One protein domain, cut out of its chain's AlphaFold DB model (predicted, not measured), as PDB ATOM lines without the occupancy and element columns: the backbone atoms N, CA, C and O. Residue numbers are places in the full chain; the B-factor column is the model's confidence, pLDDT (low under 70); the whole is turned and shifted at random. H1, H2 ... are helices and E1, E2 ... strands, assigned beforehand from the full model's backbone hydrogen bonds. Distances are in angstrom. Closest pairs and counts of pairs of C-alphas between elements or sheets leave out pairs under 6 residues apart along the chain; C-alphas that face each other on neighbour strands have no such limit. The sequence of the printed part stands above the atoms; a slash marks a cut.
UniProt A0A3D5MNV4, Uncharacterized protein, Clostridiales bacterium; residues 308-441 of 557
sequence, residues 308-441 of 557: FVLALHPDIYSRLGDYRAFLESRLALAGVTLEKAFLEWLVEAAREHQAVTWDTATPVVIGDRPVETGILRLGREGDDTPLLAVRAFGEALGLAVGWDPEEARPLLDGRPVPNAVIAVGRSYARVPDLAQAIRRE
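AT A GLANCE: This is residues 308 to 441 of the 557 residues of an uncharacterized protein of Clostridiales bacterium (UniProt A0A3D5MNV4). An elongated body has two ends: at one, a small three-stranded sheet E1, E2, E5 with helix H2 covering one face and H1 beyond H2; at the other, a second small sheet E6, E10, E9 gathered with helices H3 and H4 and two short hairpins, E3 with E4 and E7 with E8. H3 packs on both hairpins and on E10, while H2 reaches from the first sheet to E9 of the second. The 134 printed residues have four named helices and ten named strands, in the order E1 H1 H2 E2 E3 E4 E5 E6 H3 E7 E8 E9 E10 H4; the class is mixed, and both larger sheets, E1 - E2 - E5 and E6 - E10 - E9, are antiparallel. The whole is compact, with a radius of gyration of the C-alphas of 15.8 A and spans of 47 by 30 by 29 A.

IN THESE COORDINATES: E1 is residues 308 to 312, beginning at C-alpha 308 (-44.061, 18.699, 7.861); E2 is 355 to 359 and E5 375 to 379. H2, residues 340 to 352, is 18.7 A long from C-alpha 340 at (-54.544, 15.280, 21.699), and H1, residues 323 to 333, is 15.6 A. E6 is residues 387 to 389, E9 421 to 423 and E10 426 to 430, the last 13.8 A long. E3 is 364 to 366, E4 369 to 371, H3 390 to 397, E7 401 to 404 and E8 409 to 412. H4, residues 431 to 438, ends at C-alpha 438 (-52.140, -9.215, 1.471).

HOW THE PARTS SIT: E2 is antiparallel to E1, with N 310 and O 358 2.8 A apart, and to E5, with N 377 and O 357 2.8 A apart. With H2 on one face the sheet makes two layers, a helix layer over a strand layer; H2 runs along the strands at a height of 10.0 A. H1 touches residues 343 to 347 of H2 at a steep tilt of 55 degrees, opposite ways, the C-alphas of Arg 324 and Val 347 being closest at 6.8 A. The closest C-alphas of E5 and E6, Leu 376 and Leu 387, are 5.0 A apart. E10 pairs with E6, N 388 to O 429 at 2.9 A, and in a hairpin with E9, N 428 to O 421 at 2.8 A. H3 is at that sheet's level, only just, with a height of 3.5 A. In every helix each O i to N i+4 pair is within hydrogen-bond range.

THE WHOLE: The farthest C-alphas, Arg 319 and Gly 398, are 47.4 A apart. The printed part has no cut and no long link. Residues 317 to 322 stand free. Mean pLDDT of the printed part is 75.8, with 34 residues under 70, among them 367 to 375 and 379 to 385.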
ATOM      1  N   PHE A 308     -45.066  18.484   6.829       67.56
ATOM      2  CA  PHE A 308     -44.061  18.699   7.861       67.56
ATOM      3  C   PHE A 308     -43.337  17.418   8.258       67.56
ATOM      4  O   PHE A 308     -43.858  16.311   8.129       67.56
ATOM      5  N   VAL A 309     -42.141  17.602   8.807       65.94
ATOM      6  CA  VAL A 309     -41.374  16.566   9.497       65.94
ATOM      7  C   VAL A 309     -41.282  16.961  10.962       65.94
ATOM      8  O   VAL A 309     -40.756  18.023  11.285       65.94
ATOM      9  N   LEU A 310     -41.793  16.107  11.842       75.31
ATOM     10  CA  LEU A 310     -41.708  16.236  13.291       75.31
ATOM     11  C   LEU A 310     -40.801  15.134  13.837       75.31
ATOM     12  O   LEU A 310     -41.141  13.958  13.734       75.31
ATOM     13  N   ALA A 311     -39.684  15.498  14.457       75.25
ATOM     14  CA  ALA A 311     -38.836  14.587  15.214       75.25
ATOM     15  C   ALA A 311     -38.940  14.904  16.712       75.25
ATOM     16  O   ALA A 311     -38.747  16.044  17.135       75.25
ATOM     17  N   LEU A 312     -39.244  13.883  17.506       79.88
ATOM     18  CA  LEU A 312     -39.353  13.944  18.956       79.88
ATOM     19  C   LEU A 312     -38.269  13.090  19.589       79.88
ATOM     20  O   LEU A 312     -38.130  11.912  19.263       79.88
ATOM     21  N   HIS A 313     -37.554  13.668  20.543       81.88
ATOM     22  CA  HIS A 313     -36.504  12.998  21.297       81.88
ATOM     23  C   HIS A 313     -36.878  12.955  22.783       81.88
ATOM     24  O   HIS A 313     -37.460  13.914  23.288       81.88
ATOM     25  N   PRO A 314     -36.558  11.878  23.518       81.81
ATOM     26  CA  PRO A 314     -36.826  11.808  24.948       81.81
ATOM     27  C   PRO A 314     -36.132  12.948  25.694       81.81
ATOM     28  O   PRO A 314     -34.981  13.290  25.408       81.81
ATOM     29  N   ASP A 315     -36.800  13.479  26.720       84.38
ATOM     30  CA  ASP A 315     -36.182  14.404  27.668       84.38
ATOM     31  C   ASP A 315     -35.223  13.651  28.606       84.38
ATOM     32  O   ASP A 315     -35.554  13.284  29.736       84.38
ATOM     33  N   ILE A 316     -34.007  13.422  28.119       84.06
ATOM     34  CA  ILE A 316     -32.955  12.679  28.817       84.06
ATOM     35  C   ILE A 316     -32.468  13.355  30.104       84.06
ATOM     36  O   ILE A 316     -31.854  12.688  30.926       84.06
ATOM     37  N   TYR A 317     -32.726  14.648  30.311       86.56
ATOM     38  CA  TYR A 317     -32.318  15.375  31.520       86.56
ATOM     39  C   TYR A 317     -33.477  15.751  32.441       86.56
ATOM     40  O   TYR A 317     -33.232  16.401  33.459       86.56
ATOM     41  N   SER A 318     -34.713  15.358  32.108       80.81
ATOM     42  CA  SER A 318     -35.919  15.725  32.866       80.81
ATOM     43  C   SER A 318     -36.025  17.240  33.115       80.81
ATOM     44  O   SER A 318     -36.443  17.680  34.186       80.81
ATOM     45  N   ARG A 319     -35.580  18.052  32.144       70.62
ATOM     46  CA  ARG A 319     -35.589  19.523  32.230       70.62
ATOM     47  C   ARG A 319     -36.961  20.112  31.923       70.62
ATOM     48  O   ARG A 319     -37.239  21.249  32.295       70.62
ATOM     49  N   LEU A 320     -37.800  19.364  31.223       69.56
ATOM     50  CA  LEU A 320     -39.083  19.816  30.722       69.56
ATOM     51  C   LEU A 320     -40.145  19.260  31.656       69.56
ATOM     52  O   LEU A 320     -40.625  18.145  31.477       69.56
ATOM     53  N   GLY A 321     -40.471  20.040  32.692       71.56
ATOM     54  CA  GLY A 321     -41.438  19.633  33.715       71.56
ATOM     55  C   GLY A 321     -42.746  19.106  33.116       71.56
ATOM     56  O   GLY A 321     -43.235  18.065  33.548       71.56
ATOM     57  N   ASP A 322     -43.253  19.772  32.073       81.19
ATOM     58  CA  ASP A 322     -44.340  19.271  31.227       81.19
ATOM     59  C   ASP A 322     -43.893  19.206  29.756       81.19
ATOM     60  O   ASP A 322     -44.002  20.168  28.990       81.19
ATOM     61  N   TYR A 323     -43.358  18.045  29.364       80.50
ATOM     62  CA  TYR A 323     -42.900  17.785  27.997       80.50
ATOM     63  C   TYR A 323     -44.027  17.900  26.956       80.50
ATOM     64  O   TYR A 323     -43.787  18.332  25.828       80.50
ATOM     65  N   ARG A 324     -45.273  17.585  27.338       82.69
ATOM     66  CA  ARG A 324     -46.432  17.716  26.449       82.69
ATOM     67  C   ARG A 324     -46.748  19.186  26.203       82.69
ATOM     68  O   ARG A 324     -46.869  19.574  25.047       82.69
ATOM     69  N   ALA A 325     -46.845  19.998  27.254       81.38
ATOM     70  CA  ALA A 325     -47.110  21.430  27.106       81.38
ATOM     71  C   ALA A 325     -46.018  22.131  26.278       81.38
ATOM     72  O   ALA A 325     -46.319  22.995  25.452       81.38
ATOM     73  N   PHE A 326     -44.754  21.719  26.449       79.12
ATOM     74  CA  PHE A 326     -43.651  22.186  25.606       79.12
ATOM     75  C   PHE A 326     -43.896  21.863  24.127       79.12
ATOM     76  O   PHE A 326     -43.827  22.753  23.279       79.12
ATOM     77  N   LEU A 327     -44.233  20.610  23.815       78.06
ATOM     78  CA  LEU A 327     -44.505  20.180  22.448       78.06
ATOM     79  C   LEU A 327     -45.730  20.890  21.842       78.06
ATOM     80  O   LEU A 327     -45.653  21.360  20.709       78.06
ATOM     81  N   GLU A 328     -46.826  21.034  22.594       79.94
ATOM     82  CA  GLU A 328     -48.020  21.782  22.164       79.94
ATOM     83  C   GLU A 328     -47.670  23.226  21.797       79.94
ATOM     84  O   GLU A 328     -48.078  23.713  20.743       79.94
ATOM     85  N   SER A 329     -46.859  23.896  22.621       75.06
ATOM     86  CA  SER A 329     -46.408  25.261  22.349       75.06
ATOM     87  C   SER A 329     -45.572  25.353  21.068       75.06
ATOM     88  O   SER A 329     -45.778  26.270  20.274       75.06
ATOM     89  N   ARG A 330     -44.663  24.398  20.831       73.69
ATOM     90  CA  ARG A 330     -43.806  24.379  19.631       73.69
ATOM     91  C   ARG A 330     -44.602  24.131  18.355       73.69
ATOM     92  O   ARG A 330     -44.392  24.829  17.368       73.69
ATOM     93  N   LEU A 331     -45.539  23.186  18.390       74.19
ATOM     94  CA  LEU A 331     -46.432  22.903  17.266       74.19
ATOM     95  C   LEU A 331     -47.336  24.107  16.965       74.19
ATOM     96  O   LEU A 331     -47.440  24.520  15.811       74.19
ATOM     97  N   ALA A 332     -47.901  24.737  18.001       72.94
ATOM     98  CA  ALA A 332     -48.748  25.918  17.851       72.94
ATOM     99  C   ALA A 332     -48.004  27.104  17.214       72.94
ATOM    100  O   ALA A 332     -48.561  27.766  16.340       72.94
ATOM    101  N   LEU A 333     -46.740  27.346  17.590       68.62
ATOM    102  CA  LEU A 333     -45.903  28.388  16.975       68.62
ATOM    103  C   LEU A 333     -45.675  28.163  15.473       68.62
ATOM    104  O   LEU A 333     -45.542  29.124  14.724       68.62
ATOM    105  N   ALA A 334     -45.659  26.907  15.031       64.69
ATOM    106  CA  ALA A 334     -45.526  26.539  13.625       64.69
ATOM    107  C   ALA A 334     -46.876  26.426  12.887       64.69
ATOM    108  O   ALA A 334     -46.918  26.054  11.715       64.69
ATOM    109  N   GLY A 335     -47.992  26.718  13.565       69.12
ATOM    110  CA  GLY A 335     -49.335  26.543  13.012       69.12
ATOM    111  C   GLY A 335     -49.702  25.079  12.750       69.12
ATOM    112  O   GLY A 335     -50.543  24.811  11.896       69.12
ATOM    113  N   VAL A 336     -49.068  24.135  13.450       72.31
ATOM    114  CA  VAL A 336     -49.376  22.703  13.383       72.31
ATOM    115  C   VAL A 336     -50.249  22.337  14.578       72.31
ATOM    116  O   VAL A 336     -49.905  22.611  15.726       72.31
ATOM    117  N   THR A 337     -51.384  21.690  14.329       75.94
ATOM    118  CA  THR A 337     -52.276  21.183  15.378       75.94
ATOM    119  C   THR A 337     -52.426  19.678  15.240       75.94
ATOM    120  O   THR A 337     -52.755  19.165  14.173       75.94
ATOM    121  N   LEU A 338     -52.159  18.955  16.329       76.19
ATOM    122  CA  LEU A 338     -52.302  17.502  16.389       76.19
ATOM    123  C   LEU A 338     -53.452  17.131  17.314       76.19
ATOM    124  O   LEU A 338     -53.702  17.802  18.316       76.19
ATOM    125  N   GLU A 339     -54.135  16.033  16.997       80.19
ATOM    126  CA  GLU A 339     -55.123  15.471  17.907       80.19
ATOM    127  C   GLU A 339     -54.449  15.115  19.238       80.19
ATOM    128  O   GLU A 339     -53.391  14.483  19.267       80.19
ATOM    129  N   LYS A 340     -55.084  15.489  20.351       78.81
ATOM    130  CA  LYS A 340     -54.544  15.280  21.699       78.81
ATOM    131  C   LYS A 340     -54.092  13.835  21.941       78.81
ATOM    132  O   LYS A 340     -52.994  13.620  22.443       78.81
ATOM    133  N   ALA A 341     -54.909  12.856  21.547       74.00
ATOM    134  CA  ALA A 341     -54.587  11.441  21.716       74.00
ATOM    135  C   ALA A 341     -53.332  11.029  20.928       74.00
ATOM    136  O   ALA A 341     -52.551  10.198  21.391       74.00
ATOM    137  N   PHE A 342     -53.101  11.627  19.753       77.00
ATOM    138  CA  PHE A 342     -51.875  11.381  19.000       77.00
ATOM    139  C   PHE A 342     -50.661  11.961  19.690       77.00
ATOM    140  O   PHE A 342     -49.619  11.321  19.749       77.00
ATOM    141  N   LEU A 343     -50.805  13.180  20.198       80.25
ATOM    142  CA  LEU A 343     -49.722  13.864  20.869       80.25
ATOM    143  C   LEU A 343     -49.274  13.105  22.117       80.25
ATOM    144  O   LEU A 343     -48.082  12.940  22.348       80.25
ATOM    145  N   GLU A 344     -50.238  12.605  22.889       81.56
ATOM    146  CA  GLU A 344     -49.986  11.751  24.048       81.56
ATOM    147  C   GLU A 344     -49.264  10.464  23.640       81.56
ATOM    148  O   GLU A 344     -48.267  10.097  24.261       81.56
ATOM    149  N   TRP A 345     -49.707   9.822  22.556       82.81
ATOM    150  CA  TRP A 345     -49.040   8.635  22.025       82.81
ATOM    151  C   TRP A 345     -47.610   8.932  21.548       82.81
ATOM    152  O   TRP A 345     -46.696   8.185  21.874       82.81
ATOM    153  N   LEU A 346     -47.394  10.033  20.825       80.06
ATOM    154  CA  LEU A 346     -46.081  10.466  20.340       80.06
ATOM    155  C   LEU A 346     -45.108  10.728  21.494       80.06
ATOM    156  O   LEU A 346     -43.949  10.322  21.432       80.06
ATOM    157  N   VAL A 347     -45.586  11.384  22.554       81.62
ATOM    158  CA  VAL A 347     -44.813  11.631  23.775       81.62
ATOM    159  C   VAL A 347     -44.436  10.318  24.461       81.62
ATOM    160  O   VAL A 347     -43.290  10.168  24.880       81.62
ATOM    161  N   GLU A 348     -45.365   9.368  24.564       82.44
ATOM    162  CA  GLU A 348     -45.087   8.073  25.191       82.44
ATOM    163  C   GLU A 348     -44.144   7.216  24.337       82.44
ATOM    164  O   GLU A 348     -43.148   6.700  24.840       82.44
ATOM    165  N   ALA A 349     -44.359   7.162  23.022       78.69
ATOM    166  CA  ALA A 349     -43.459   6.491  22.091       78.69
ATOM    167  C   ALA A 349     -42.042   7.090  22.155       78.69
ATOM    168  O   ALA A 349     -41.058   6.355  22.193       78.69
ATOM    169  N   ALA A 350     -41.907   8.416  22.257       79.12
ATOM    170  CA  ALA A 350     -40.608   9.065  22.424       79.12
ATOM    171  C   ALA A 350     -39.926   8.744  23.765       79.12
ATOM    172  O   ALA A 350     -38.717   8.919  23.866       79.12
ATOM    173  N   ARG A 351     -40.650   8.268  24.789       80.00
ATOM    174  CA  ARG A 351     -40.050   7.755  26.035       80.00
ATOM    175  C   ARG A 351     -39.541   6.328  25.882       80.00
ATOM    176  O   ARG A 351     -38.517   5.978  26.462       80.00
ATOM    177  N   GLU A 352     -40.261   5.504  25.129       77.38
ATOM    178  CA  GLU A 352     -39.895   4.104  24.893       77.38
ATOM    179  C   GLU A 352     -38.766   3.956  23.858       77.38
ATOM    180  O   GLU A 352     -37.988   2.991  23.898       77.38
ATOM    181  N   HIS A 353     -38.656   4.916  22.941       73.06
ATOM    182  CA  HIS A 353     -37.717   4.928  21.825       73.06
ATOM    183  C   HIS A 353     -36.672   6.048  21.967       73.06
ATOM    184  O   HIS A 353     -36.860   7.025  22.679       73.06
ATOM    185  N   GLN A 354     -35.532   5.915  21.286       69.50
ATOM    186  CA  GLN A 354     -34.501   6.958  21.250       69.50
ATOM    187  C   GLN A 354     -34.971   8.209  20.496       69.50
ATOM    188  O   GLN A 354     -34.495   9.300  20.801       69.50
ATOM    189  N   ALA A 355     -35.851   8.049  19.509       73.44
ATOM    190  CA  ALA A 355     -36.499   9.136  18.788       73.44
ATOM    191  C   ALA A 355     -37.810   8.641  18.164       73.44
ATOM    192  O   ALA A 355     -37.975   7.445  17.936       73.44
ATOM    193  N   VAL A 356     -38.721   9.546  17.837       74.75
ATOM    194  CA  VAL A 356     -39.890   9.271  16.996       74.75
ATOM    195  C   VAL A 356     -39.927  10.321  15.906       74.75
ATOM    196  O   VAL A 356     -39.858  11.509  16.201       74.75
ATOM    197  N   THR A 357     -40.023   9.903  14.649       72.56
ATOM    198  CA  THR A 357     -40.142  10.827  13.520       72.56
ATOM    199  C   THR A 357     -41.449  10.580  12.802       72.56
ATOM    200  O   THR A 357     -41.758   9.447  12.441       72.56
ATOM    201  N   TRP A 358     -42.204  11.644  12.583       75.56
ATOM    202  CA  TRP A 358     -43.391  11.627  11.757       75.56
ATOM    203  C   TRP A 358     -43.220  12.609  10.609       75.56
ATOM    204  O   TRP A 358     -42.998  13.798  10.818       75.56
ATOM    205  N   ASP A 359     -43.276  12.080   9.400       73.75
ATOM    206  CA  ASP A 359     -42.920  12.776   8.176       73.75
ATOM    207  C   ASP A 359     -44.086  12.703   7.197       73.75
ATOM    208  O   ASP A 359     -44.364  11.653   6.627       73.75
ATOM    209  N   THR A 360     -44.781  13.824   7.031       72.12
ATOM    210  CA  THR A 360     -45.834  14.012   6.023       72.12
ATOM    211  C   THR A 360     -45.309  14.704   4.764       72.12
ATOM    212  O   THR A 360     -46.073  14.953   3.834       72.12
ATOM    213  N   ALA A 361     -44.019  15.044   4.740       62.81
ATOM    214  CA  ALA A 361     -43.365  15.736   3.643       62.81
ATOM    215  C   ALA A 361     -42.819  14.790   2.584       62.81
ATOM    216  O   ALA A 361     -42.899  15.126   1.404       62.81
ATOM    217  N   THR A 362     -42.320  13.620   2.986       67.06
ATOM    218  CA  THR A 362     -41.893  12.571   2.059       67.06
ATOM    219  C   THR A 362     -43.109  12.029   1.311       67.06
ATOM    220  O   THR A 362     -43.967  11.385   1.925       67.06
ATOM    221  N   PRO A 363     -43.201  12.236  -0.014       66.38
ATOM    222  CA  PRO A 363     -44.297  11.681  -0.783       66.38
ATOM    223  C   PRO A 363     -44.170  10.161  -0.820       66.38
ATOM    224  O   PRO A 363     -43.089   9.606  -1.049       66.38
ATOM    225  N   VAL A 364     -45.293   9.488  -0.601       67.50
ATOM    226  CA  VAL A 364     -45.386   8.035  -0.689       67.50
ATOM    227  C   VAL A 364     -46.127   7.687  -1.961       67.50
ATOM    228  O   VAL A 364     -47.251   8.137  -2.162       67.50
ATOM    229  N   VAL A 365     -45.510   6.876  -2.810       67.88
ATOM    230  CA  VAL A 365     -46.137   6.354  -4.023       67.88
ATOM    231  C   VAL A 365     -46.327   4.858  -3.839       67.88
ATOM    232  O   VAL A 365     -45.391   4.145  -3.482       67.88
ATOM    233  N   ILE A 366     -47.551   4.376  -4.043       70.19
ATOM    234  CA  ILE A 366     -47.875   2.952  -3.984       70.19
ATOM    235  C   ILE A 366     -48.287   2.500  -5.382       70.19
ATOM    236  O   ILE A 366     -49.348   2.873  -5.879       70.19
ATOM    237  N   GLY A 367     -47.436   1.696  -6.021       66.50
ATOM    238  CA  GLY A 367     -47.534   1.429  -7.454       66.50
ATOM    239  C   GLY A 367     -47.309   2.711  -8.256       66.50
ATOM    240  O   GLY A 367     -46.204   3.237  -8.270       66.50
ATOM    241  N   ASP A 368     -48.364   3.205  -8.896       60.25
ATOM    242  CA  ASP A 368     -48.429   4.450  -9.669       60.25
ATOM    243  C   ASP A 368     -49.241   5.553  -8.964       60.25
ATOM    244  O   ASP A 368     -49.455   6.630  -9.518       60.25
ATOM    245  N   ARG A 369     -49.730   5.295  -7.742       61.16
ATOM    246  CA  ARG A 369     -50.623   6.214  -7.032       61.16
ATOM    247  C   ARG A 369     -49.894   6.963  -5.921       61.16
ATOM    248  O   ARG A 369     -49.425   6.311  -4.984       61.16
ATOM    249  N   PRO A 370     -49.830   8.307  -5.961       65.75
ATOM    250  CA  PRO A 370     -49.394   9.083  -4.813       65.75
ATOM    251  C   PRO A 370     -50.416   8.930  -3.690       65.75
ATOM    252  O   PRO A 370     -51.628   8.887  -3.913       65.75
ATOM    253  N   VAL A 371     -49.913   8.825  -2.469       67.50
ATOM    254  CA  VAL A 371     -50.720   8.578  -1.287       67.50
ATOM    255  C   VAL A 371     -50.360   9.615  -0.242       67.50
ATOM    256  O   VAL A 371     -49.214   9.707   0.199       67.50
ATOM    257  N   GLU A 372     -51.354  10.397   0.170       61.41
ATOM    258  CA  GLU A 372     -51.208  11.346   1.267       61.41
ATOM    259  C   GLU A 372     -51.073  10.578   2.582       61.41
ATOM    260  O   GLU A 372     -52.052  10.219   3.241       61.41
ATOM    261  N   THR A 373     -49.835  10.268   2.961       63.25
ATOM    262  CA  THR A 373     -49.554   9.575   4.217       63.25
ATOM    263  C   THR A 373     -48.396  10.222   4.937       63.25
ATOM    264  O   THR A 373     -47.423  10.643   4.322       63.25
ATOM    265  N   GLY A 374     -48.504  10.264   6.262       65.19
ATOM    266  CA  GLY A 374     -47.341  10.471   7.100       65.19
ATOM    267  C   GLY A 374     -46.628   9.144   7.327       65.19
ATOM    268  O   GLY A 374     -47.250   8.187   7.791       65.19
ATOM    269  N   ILE A 375     -45.336   9.101   7.028       69.81
ATOM    270  CA  ILE A 375     -44.438   8.027   7.426       69.81
ATOM    271  C   ILE A 375     -44.138   8.190   8.911       69.81
ATOM    272  O   ILE A 375     -43.733   9.261   9.359       69.81
ATOM    273  N   LEU A 376     -44.296   7.117   9.678       70.94
ATOM    274  CA  LEU A 376     -43.901   7.082  11.080       70.94
ATOM    275  C   LEU A 376     -42.656   6.201  11.240       70.94
ATOM    276  O   LEU A 376     -42.609   5.078  10.744       70.94
ATOM    277  N   ARG A 377     -41.641   6.702  11.941       73.69
ATOM    278  CA  ARG A 377     -40.404   5.982  12.262       73.69
ATOM    279  C   ARG A 377     -40.188   5.997  13.767       73.69
ATOM    280  O   ARG A 377     -40.281   7.049  14.399       73.69
ATOM    281  N   LEU A 378     -39.884   4.834  14.327       71.31
ATOM    282  CA  LEU A 378     -39.573   4.663  15.742       71.31
ATOM    283  C   LEU A 378     -38.078   4.370  15.867       71.31
ATOM    284  O   LEU A 378     -37.607   3.305  15.491       71.31
ATOM    285  N   GLY A 379     -37.319   5.328  16.382       62.16
ATOM    286  CA  GLY A 379     -35.877   5.232  16.542       62.16
ATOM    287  C   GLY A 379     -35.499   4.275  17.668       62.16
ATOM    288  O   GLY A 379     -35.489   4.647  18.839       62.16
ATOM    289  N   ARG A 380     -35.137   3.046  17.322       53.91
ATOM    290  CA  ARG A 380     -34.067   2.302  17.998       53.91
ATOM    291  C   ARG A 380     -33.093   1.882  16.902       53.91
ATOM    292  O   ARG A 380     -33.538   1.472  15.835       53.91
ATOM    293  N   GLU A 381     -31.798   2.065  17.142       40.94
ATOM    294  CA  GLU A 381     -30.726   1.792  16.173       40.94
ATOM    295  C   GLU A 381     -30.950   0.455  15.428       40.94
ATOM    296  O   GLU A 381     -31.089  -0.595  16.059       40.94
ATOM    297  N   GLY A 382     -31.049   0.515  14.092       41.72
ATOM    298  CA  GLY A 382     -31.277  -0.633  13.204       41.72
ATOM    299  C   GLY A 382     -32.724  -0.881  12.744       41.72
ATOM    300  O   GLY A 382     -32.917  -1.733  11.877       41.72
ATOM    301  N   ASP A 383     -33.733  -0.169  13.266       50.72
ATOM    302  CA  ASP A 383     -35.108  -0.234  12.737       50.72
ATOM    303  C   ASP A 383     -35.431   0.989  11.869       50.72
ATOM    304  O   ASP A 383     -36.044   1.969  12.293       50.72
ATOM    305  N   ASP A 384     -34.983   0.918  10.616       53.62
ATOM    306  CA  ASP A 384     -35.200   1.949   9.597       53.62
ATOM    307  C   ASP A 384     -36.505   1.743   8.820       53.62
ATOM    308  O   ASP A 384     -36.755   2.440   7.829       53.62
ATOM    309  N   THR A 385     -37.340   0.784   9.232       63.78
ATOM    310  CA  THR A 385     -38.524   0.423   8.454       63.78
ATOM    311  C   THR A 385     -39.625   1.454   8.688       63.78
ATOM    312  O   THR A 385     -40.171   1.524   9.792       63.78
ATOM    313  N   PRO A 386     -39.998   2.251   7.672       72.75
ATOM    314  CA  PRO A 386     -41.105   3.176   7.811       72.75
ATOM    315  C   PRO A 386     -42.401   2.409   8.089       72.75
ATOM    316  O   PRO A 386     -42.700   1.385   7.463       72.75
ATOM    317  N   LEU A 387     -43.183   2.918   9.034       78.88
ATOM    318  CA  LEU A 387     -44.552   2.496   9.262       78.88
ATOM    319  C   LEU A 387     -45.465   3.314   8.348       78.88
ATOM    320  O   LEU A 387     -45.453   4.547   8.382       78.88
ATOM    321  N   LEU A 388     -46.270   2.619   7.547       82.19
ATOM    322  CA  LEU A 388     -47.203   3.219   6.598       82.19
ATOM    323  C   LEU A 388     -48.624   3.099   7.098       82.19
ATOM    324  O   LEU A 388     -48.998   2.081   7.681       82.19
ATOM    325  N   ALA A 389     -49.428   4.121   6.820       84.19
ATOM    326  CA  ALA A 389     -50.847   4.096   7.127       84.19
ATOM    327  C   ALA A 389     -51.530   2.942   6.369       84.19
ATOM    328  O   ALA A 389     -51.630   2.955   5.144       84.19
ATOM    329  N   VAL A 390     -52.037   1.953   7.110       85.56
ATOM    330  CA  VAL A 390     -52.630   0.718   6.571       85.56
ATOM    331  C   VAL A 390     -53.818   1.025   5.663       85.56
ATOM    332  O   VAL A 390     -53.958   0.429   4.601       85.56
ATOM    333  N   ARG A 391     -54.666   1.980   6.065       84.25
ATOM    334  CA  ARG A 391     -55.825   2.406   5.273       84.25
ATOM    335  C   ARG A 391     -55.408   2.967   3.920       84.25
ATOM    336  O   ARG A 391     -55.894   2.503   2.899       84.25
ATOM    337  N   ALA A 392     -54.497   3.930   3.940       79.88
ATOM    338  CA  ALA A 392     -54.042   4.607   2.740       79.88
ATOM    339  C   ALA A 392     -53.318   3.632   1.796       79.88
ATOM    340  O   ALA A 392     -53.540   3.655   0.591       79.88
ATOM    341  N   PHE A 393     -52.552   2.689   2.358       85.50
ATOM    342  CA  PHE A 393     -51.983   1.567   1.615       85.50
ATOM    343  C   PHE A 393     -53.053   0.698   0.938       85.50
ATOM    344  O   PHE A 393     -52.952   0.400  -0.251       85.50
ATOM    345  N   GLY A 394     -54.098   0.306   1.673       84.94
ATOM    346  CA  GLY A 394     -55.200  -0.483   1.122       84.94
ATOM    347  C   GLY A 394     -55.950   0.252   0.011       84.94
ATOM    348  O   GLY A 394     -56.137  -0.303  -1.068       84.94
ATOM    349  N   GLU A 395     -56.305   1.517   0.229       83.00
ATOM    350  CA  GLU A 395     -56.993   2.370  -0.750       83.00
ATOM    351  C   GLU A 395     -56.155   2.550  -2.030       83.00
ATOM    352  O   GLU A 395     -56.663   2.362  -3.144       83.00
ATOM    353  N   ALA A 396     -54.848   2.785  -1.885       76.62
ATOM    354  CA  ALA A 396     -53.911   2.907  -2.999       76.62
ATOM    355  C   ALA A 396     -53.675   1.599  -3.771       76.62
ATOM    356  O   ALA A 396     -53.188   1.638  -4.893       76.62
ATOM    357  N   LEU A 397     -54.062   0.442  -3.232       79.94
ATOM    358  CA  LEU A 397     -54.079  -0.829  -3.966       79.94
ATOM    359  C   LEU A 397     -55.491  -1.282  -4.362       79.94
ATOM    360  O   LEU A 397     -55.642  -2.314  -5.010       79.94
ATOM    361  N   GLY A 398     -56.528  -0.510  -4.020       81.44
ATOM    362  CA  GLY A 398     -57.926  -0.894  -4.240       81.44
ATOM    363  C   GLY A 398     -58.376  -2.084  -3.383       81.44
ATOM    364  O   GLY A 398     -59.269  -2.828  -3.780       81.44
ATOM    365  N   LEU A 399     -57.742  -2.294  -2.229       85.75
ATOM    366  CA  LEU A 399     -58.050  -3.363  -1.284       85.75
ATOM    367  C   LEU A 399     -59.082  -2.898  -0.253       85.75
ATOM    368  O   LEU A 399     -59.073  -1.748   0.188       85.75
ATOM    369  N   ALA A 400     -59.945  -3.814   0.187       85.56
ATOM    370  CA  ALA A 400     -60.887  -3.530   1.262       85.56
ATOM    371  C   ALA A 400     -60.142  -3.329   2.591       85.56
ATOM    372  O   ALA A 400     -59.398  -4.205   3.032       85.56
ATOM    373  N   VAL A 401     -60.372  -2.192   3.249       88.81
ATOM    374  CA  VAL A 401     -59.816  -1.884   4.573       88.81
ATOM    375  C   VAL A 401     -60.909  -2.054   5.623       88.81
ATOM    376  O   VAL A 401     -62.005  -1.511   5.478       88.81
ATOM    377  N   GLY A 402     -60.614  -2.781   6.697       86.62
ATOM    378  CA  GLY A 402     -61.552  -3.033   7.791       86.62
ATOM    379  C   GLY A 402     -60.896  -3.003   9.169       86.62
ATOM    380  O   GLY A 402     -59.743  -2.599   9.324       86.62
ATOM    381  N   TRP A 403     -61.643  -3.448  10.175       86.81
ATOM    382  CA  TRP A 403     -61.194  -3.551  11.561       86.81
ATOM    383  C   TRP A 403     -61.667  -4.872  12.164       86.81
ATOM    384  O   TRP A 403     -62.841  -5.214  12.036       86.81
ATOM    385  N   ASP A 404     -60.758  -5.583  12.821       82.94
ATOM    386  CA  ASP A 404     -61.046  -6.755  13.635       82.94
ATOM    387  C   ASP A 404     -61.256  -6.313  15.093       82.94
ATOM    388  O   ASP A 404     -60.298  -5.886  15.748       82.94
ATOM    389  N   PRO A 405     -62.492  -6.373  15.617       76.12
ATOM    390  CA  PRO A 405     -62.777  -5.975  16.988       76.12
ATOM    391  C   PRO A 405     -62.304  -6.996  18.031       76.12
ATOM    392  O   PRO A 405     -62.129  -6.610  19.184       76.12
ATOM    393  N   GLU A 406     -62.113  -8.268  17.665       81.00
ATOM    394  CA  GLU A 406     -61.668  -9.314  18.592       81.00
ATOM    395  C   GLU A 406     -60.151  -9.266  18.777       81.00
ATOM    396  O   GLU A 406     -59.660  -9.329  19.905       81.00
ATOM    397  N   GLU A 407     -59.408  -9.086  17.682       74.50
ATOM    398  CA  GLU A 407     -57.946  -8.972  17.718       74.50
ATOM    399  C   GLU A 407     -57.445  -7.532  17.910       74.50
ATOM    400  O   GLU A 407     -56.248  -7.327  18.125       74.50
ATOM    401  N   ALA A 408     -58.343  -6.542  17.839       75.25
ATOM    402  CA  ALA A 408     -58.036  -5.111  17.849       75.25
ATOM    403  C   ALA A 408     -56.986  -4.728  16.788       75.25
ATOM    404  O   ALA A 408     -56.002  -4.038  17.070       75.25
ATOM    405  N   ARG A 409     -57.189  -5.208  15.555       83.06
ATOM    406  CA  ARG A 409     -56.244  -5.054  14.438       83.06
ATOM    407  C   ARG A 409     -56.923  -4.544  13.175       83.06
ATOM    408  O   ARG A 409     -58.079  -4.868  12.920       83.06
ATOM    409  N   PRO A 410     -56.213  -3.783  12.330       88.06
ATOM    410  CA  PRO A 410     -56.743  -3.420  11.028       88.06
ATOM    411  C   PRO A 410     -56.779  -4.647  10.117       88.06
ATOM    412  O   PRO A 410     -55.904  -5.514  10.177       88.06
ATOM    413  N   LEU A 411     -57.781  -4.686   9.247       87.88
ATOM    414  CA  LEU A 411     -57.918  -5.701   8.215       87.88
ATOM    415  C   LEU A 411     -57.530  -5.108   6.856       87.88
ATOM    416  O   LEU A 411     -58.003  -4.027   6.503       87.88
ATOM    417  N   LEU A 412     -56.735  -5.840   6.080       89.94
ATOM    418  CA  LEU A 412     -56.530  -5.620   4.649       89.94
ATOM    419  C   LEU A 412     -57.040  -6.837   3.887       89.94
ATOM    420  O   LEU A 412     -56.606  -7.958   4.147       89.94
ATOM    421  N   ASP A 413     -57.985  -6.614   2.976       88.50
ATOM    422  CA  ASP A 413     -58.655  -7.662   2.199       88.50
ATOM    423  C   ASP A 413     -59.186  -8.805   3.093       88.50
ATOM    424  O   ASP A 413     -58.977  -9.997   2.861       88.50
ATOM    425  N   GLY A 414     -59.818  -8.411   4.207       87.44
ATOM    426  CA  GLY A 414     -60.394  -9.324   5.198       87.44
ATOM    427  C   GLY A 414     -59.386 -10.053   6.091       87.44
ATOM    428  O   GLY A 414     -59.780 -10.982   6.795       87.44
ATOM    429  N   ARG A 415     -58.099  -9.675   6.083       91.12
ATOM    430  CA  ARG A 415     -57.048 -10.325   6.885       91.12
ATOM    431  C   ARG A 415     -56.378  -9.355   7.857       91.12
ATOM    432  O   ARG A 415     -56.070  -8.238   7.445       91.12
ATOM    433  N   PRO A 416     -56.099  -9.765   9.105       90.38
ATOM    434  CA  PRO A 416     -55.454  -8.901  10.085       90.38
ATOM    435  C   PRO A 416     -54.025  -8.566   9.671       90.38
ATOM    436  O   PRO A 416     -53.250  -9.450   9.293       90.38
ATOM    437  N   VAL A 417     -53.668  -7.285   9.760       90.31
ATOM    438  CA  VAL A 417     -52.291  -6.839   9.542       90.31
ATOM    439  C   VAL A 417     -51.478  -7.109  10.812       90.31
ATOM    440  O   VAL A 417     -51.824  -6.602  11.886       90.31
ATOM    441  N   PRO A 418     -50.421  -7.932  10.736       83.25
ATOM    442  CA  PRO A 418     -49.597  -8.257  11.890       83.25
ATOM    443  C   PRO A 418     -48.821  -7.030  12.369       83.25
ATOM    444  O   PRO A 418     -48.474  -6.160  11.583       83.25
ATOM    445  N   ASN A 419     -48.555  -6.958  13.676       79.12
ATOM    446  CA  ASN A 419     -47.733  -5.905  14.294       79.12
ATOM    447  C   ASN A 419     -48.180  -4.465  13.976       79.12
ATOM    448  O   ASN A 419     -47.389  -3.532  14.113       79.12
ATOM    449  N   ALA A 420     -49.434  -4.277  13.557       80.94
ATOM    450  CA  ALA A 420     -49.953  -2.958  13.267       80.94
ATOM    451  C   ALA A 420     -50.008  -2.126  14.553       80.94
ATOM    452  O   ALA A 420     -50.543  -2.556  15.577       80.94
ATOM    453  N   VAL A 421     -49.461  -0.923  14.476       72.75
ATOM    454  CA  VAL A 421     -49.472   0.070  15.539       72.75
ATOM    455  C   VAL A 421     -50.702   0.942  15.353       72.75
ATOM    456  O   VAL A 421     -50.934   1.485  14.273       72.75
ATOM    457  N   ILE A 422     -51.501   1.078  16.405       68.94
ATOM    458  CA  ILE A 422     -52.650   1.977  16.402       68.94
ATOM    459  C   ILE A 422     -52.230   3.290  17.035       68.94
ATOM    460  O   ILE A 422     -51.874   3.335  18.210       68.94
ATOM    461  N   ALA A 423     -52.302   4.357  16.251       53.88
ATOM    462  CA  ALA A 423     -52.093   5.716  16.709       53.88
ATOM    463  C   ALA A 423     -53.153   6.602  16.046       53.88
ATOM    464  O   ALA A 423     -53.349   6.535  14.835       53.88
ATOM    465  N   VAL A 424     -53.834   7.459  16.814       50.09
ATOM    466  CA  VAL A 424     -54.805   8.448  16.273       50.09
ATOM    467  C   VAL A 424     -56.044   7.836  15.612       50.09
ATOM    468  O   VAL A 424     -56.525   8.319  14.590       50.09
ATOM    469  N   GLY A 425     -56.513   6.678  16.087       58.56
ATOM    470  CA  GLY A 425     -57.574   5.941  15.381       58.56
ATOM    471  C   GLY A 425     -57.180   5.506  13.958       58.56
ATOM    472  O   GLY A 425     -58.019   5.034  13.191       58.56
ATOM    473  N   ARG A 426     -55.898   5.648  13.603       69.81
ATOM    474  CA  ARG A 426     -55.283   5.165  12.375       69.81
ATOM    475  C   ARG A 426     -54.385   3.992  12.727       69.81
ATOM    476  O   ARG A 426     -53.851   3.879  13.828       69.81
ATOM    477  N   SER A 427     -54.253   3.091  11.775       81.38
ATOM    478  CA  SER A 427     -53.356   1.955  11.878       81.38
ATOM    479  C   SER A 427     -52.155   2.186  10.984       81.38
ATOM    480  O   SER A 427     -52.307   2.606   9.836       81.38
ATOM    481  N   TYR A 428     -50.979   1.879  11.508       83.38
ATOM    482  CA  TYR A 428     -49.719   1.916  10.791       83.38
ATOM    483  C   TYR A 428     -49.067   0.538  10.839       83.38
ATOM    484  O   TYR A 428     -49.165  -0.155  11.846       83.38
ATOM    485  N   ALA A 429     -48.404   0.120   9.769       84.12
ATOM    486  CA  ALA A 429     -47.689  -1.151   9.740       84.12
ATOM    487  C   ALA A 429     -46.443  -1.045   8.865       84.12
ATOM    488  O   ALA A 429     -46.378  -0.217   7.955       84.12
ATOM    489  N   ARG A 430     -45.448  -1.892   9.136       82.94
ATOM    490  CA  ARG A 430     -44.249  -1.960   8.300       82.94
ATOM    491  C   ARG A 430     -44.601  -2.594   6.958       82.94
ATOM    492  O   ARG A 430     -45.501  -3.431   6.878       82.94
ATOM    493  N   VAL A 431     -43.837  -2.271   5.917       79.69
ATOM    494  CA  VAL A 431     -44.026  -2.868   4.582       79.69
ATOM    495  C   VAL A 431     -44.050  -4.410   4.611       79.69
ATOM    496  O   VAL A 431     -44.954  -4.977   3.999       79.69
ATOM    497  N   PRO A 432     -43.178  -5.123   5.358       80.12
ATOM    498  CA  PRO A 432     -43.257  -6.585   5.459       80.12
ATOM    499  C   PRO A 432     -44.551  -7.101   6.102       80.12
ATOM    500  O   PRO A 432     -45.072  -8.139   5.700       80.12
ATOM    501  N   ASP A 433     -45.098  -6.372   7.077       87.38
ATOM    502  CA  ASP A 433     -46.352  -6.741   7.736       87.38
ATOM    503  C   ASP A 433     -47.553  -6.529   6.788       87.38
ATOM    504  O   ASP A 433     -48.452  -7.371   6.707       87.38
ATOM    505  N   LEU A 434     -47.534  -5.448   5.997       88.31
ATOM    506  CA  LEU A 434     -48.509  -5.190   4.930       88.31
ATOM    507  C   LEU A 434     -48.450  -6.274   3.843       88.31
ATOM    508  O   LEU A 434     -49.485  -6.823   3.464       88.31
ATOM    509  N   ALA A 435     -47.238  -6.631   3.402       83.44
ATOM    510  CA  ALA A 435     -46.974  -7.703   2.444       83.44
ATOM    511  C   ALA A 435     -47.541  -9.045   2.934       83.44
ATOM    512  O   ALA A 435     -48.247  -9.753   2.204       83.44
ATOM    513  N   GLN A 436     -47.300  -9.367   4.209       84.75
ATOM    514  CA  GLN A 436     -47.824 -10.570   4.847       84.75
ATOM    515  C   GLN A 436     -49.359 -10.589   4.863       84.75
ATOM    516  O   GLN A 436     -49.953 -11.623   4.538       84.75
ATOM    517  N   ALA A 437     -50.005  -9.468   5.199       87.31
ATOM    518  CA  ALA A 437     -51.465  -9.373   5.255       87.31
ATOM    519  C   ALA A 437     -52.106  -9.676   3.890       87.31
ATOM    520  O   ALA A 437     -52.989 -10.535   3.776       87.31
ATOM    521  N   ILE A 438     -51.595  -9.054   2.827       87.31
ATOM    522  CA  ILE A 438     -52.140  -9.215   1.471       87.31
ATOM    523  C   ILE A 438     -51.642 -10.493   0.773       87.31
ATOM    524  O   ILE A 438     -52.155 -10.859  -0.283       87.31
ATOM    525  N   ARG A 439     -50.683 -11.216   1.378       83.00
ATOM    526  CA  ARG A 439     -49.951 -12.354   0.782       83.00
ATOM    527  C   ARG A 439     -49.374 -12.016  -0.594       83.00
ATOM    528  O   ARG A 439     -49.461 -12.811  -1.528       83.00
ATOM    529  N   ARG A 440     -48.800 -10.824  -0.707       73.50
ATOM    530  CA  ARG A 440     -48.024 -10.405  -1.873       73.50
ATOM    531  C   ARG A 440     -46.696  -9.889  -1.389       73.50
ATOM    532  O   ARG A 440     -46.624  -9.258  -0.342       73.50
ATOM    533  N   GLU A 441     -45.661 -10.157  -2.161       67.88
ATOM    534  CA  GLU A 441     -44.371  -9.551  -1.897       67.88
ATOM    535  C   GLU A 441     -44.432  -8.077  -2.301       67.88
ATOM    536  O   GLU A 441     -44.965  -7.714  -3.354       67.88
TER     537      GLU A 441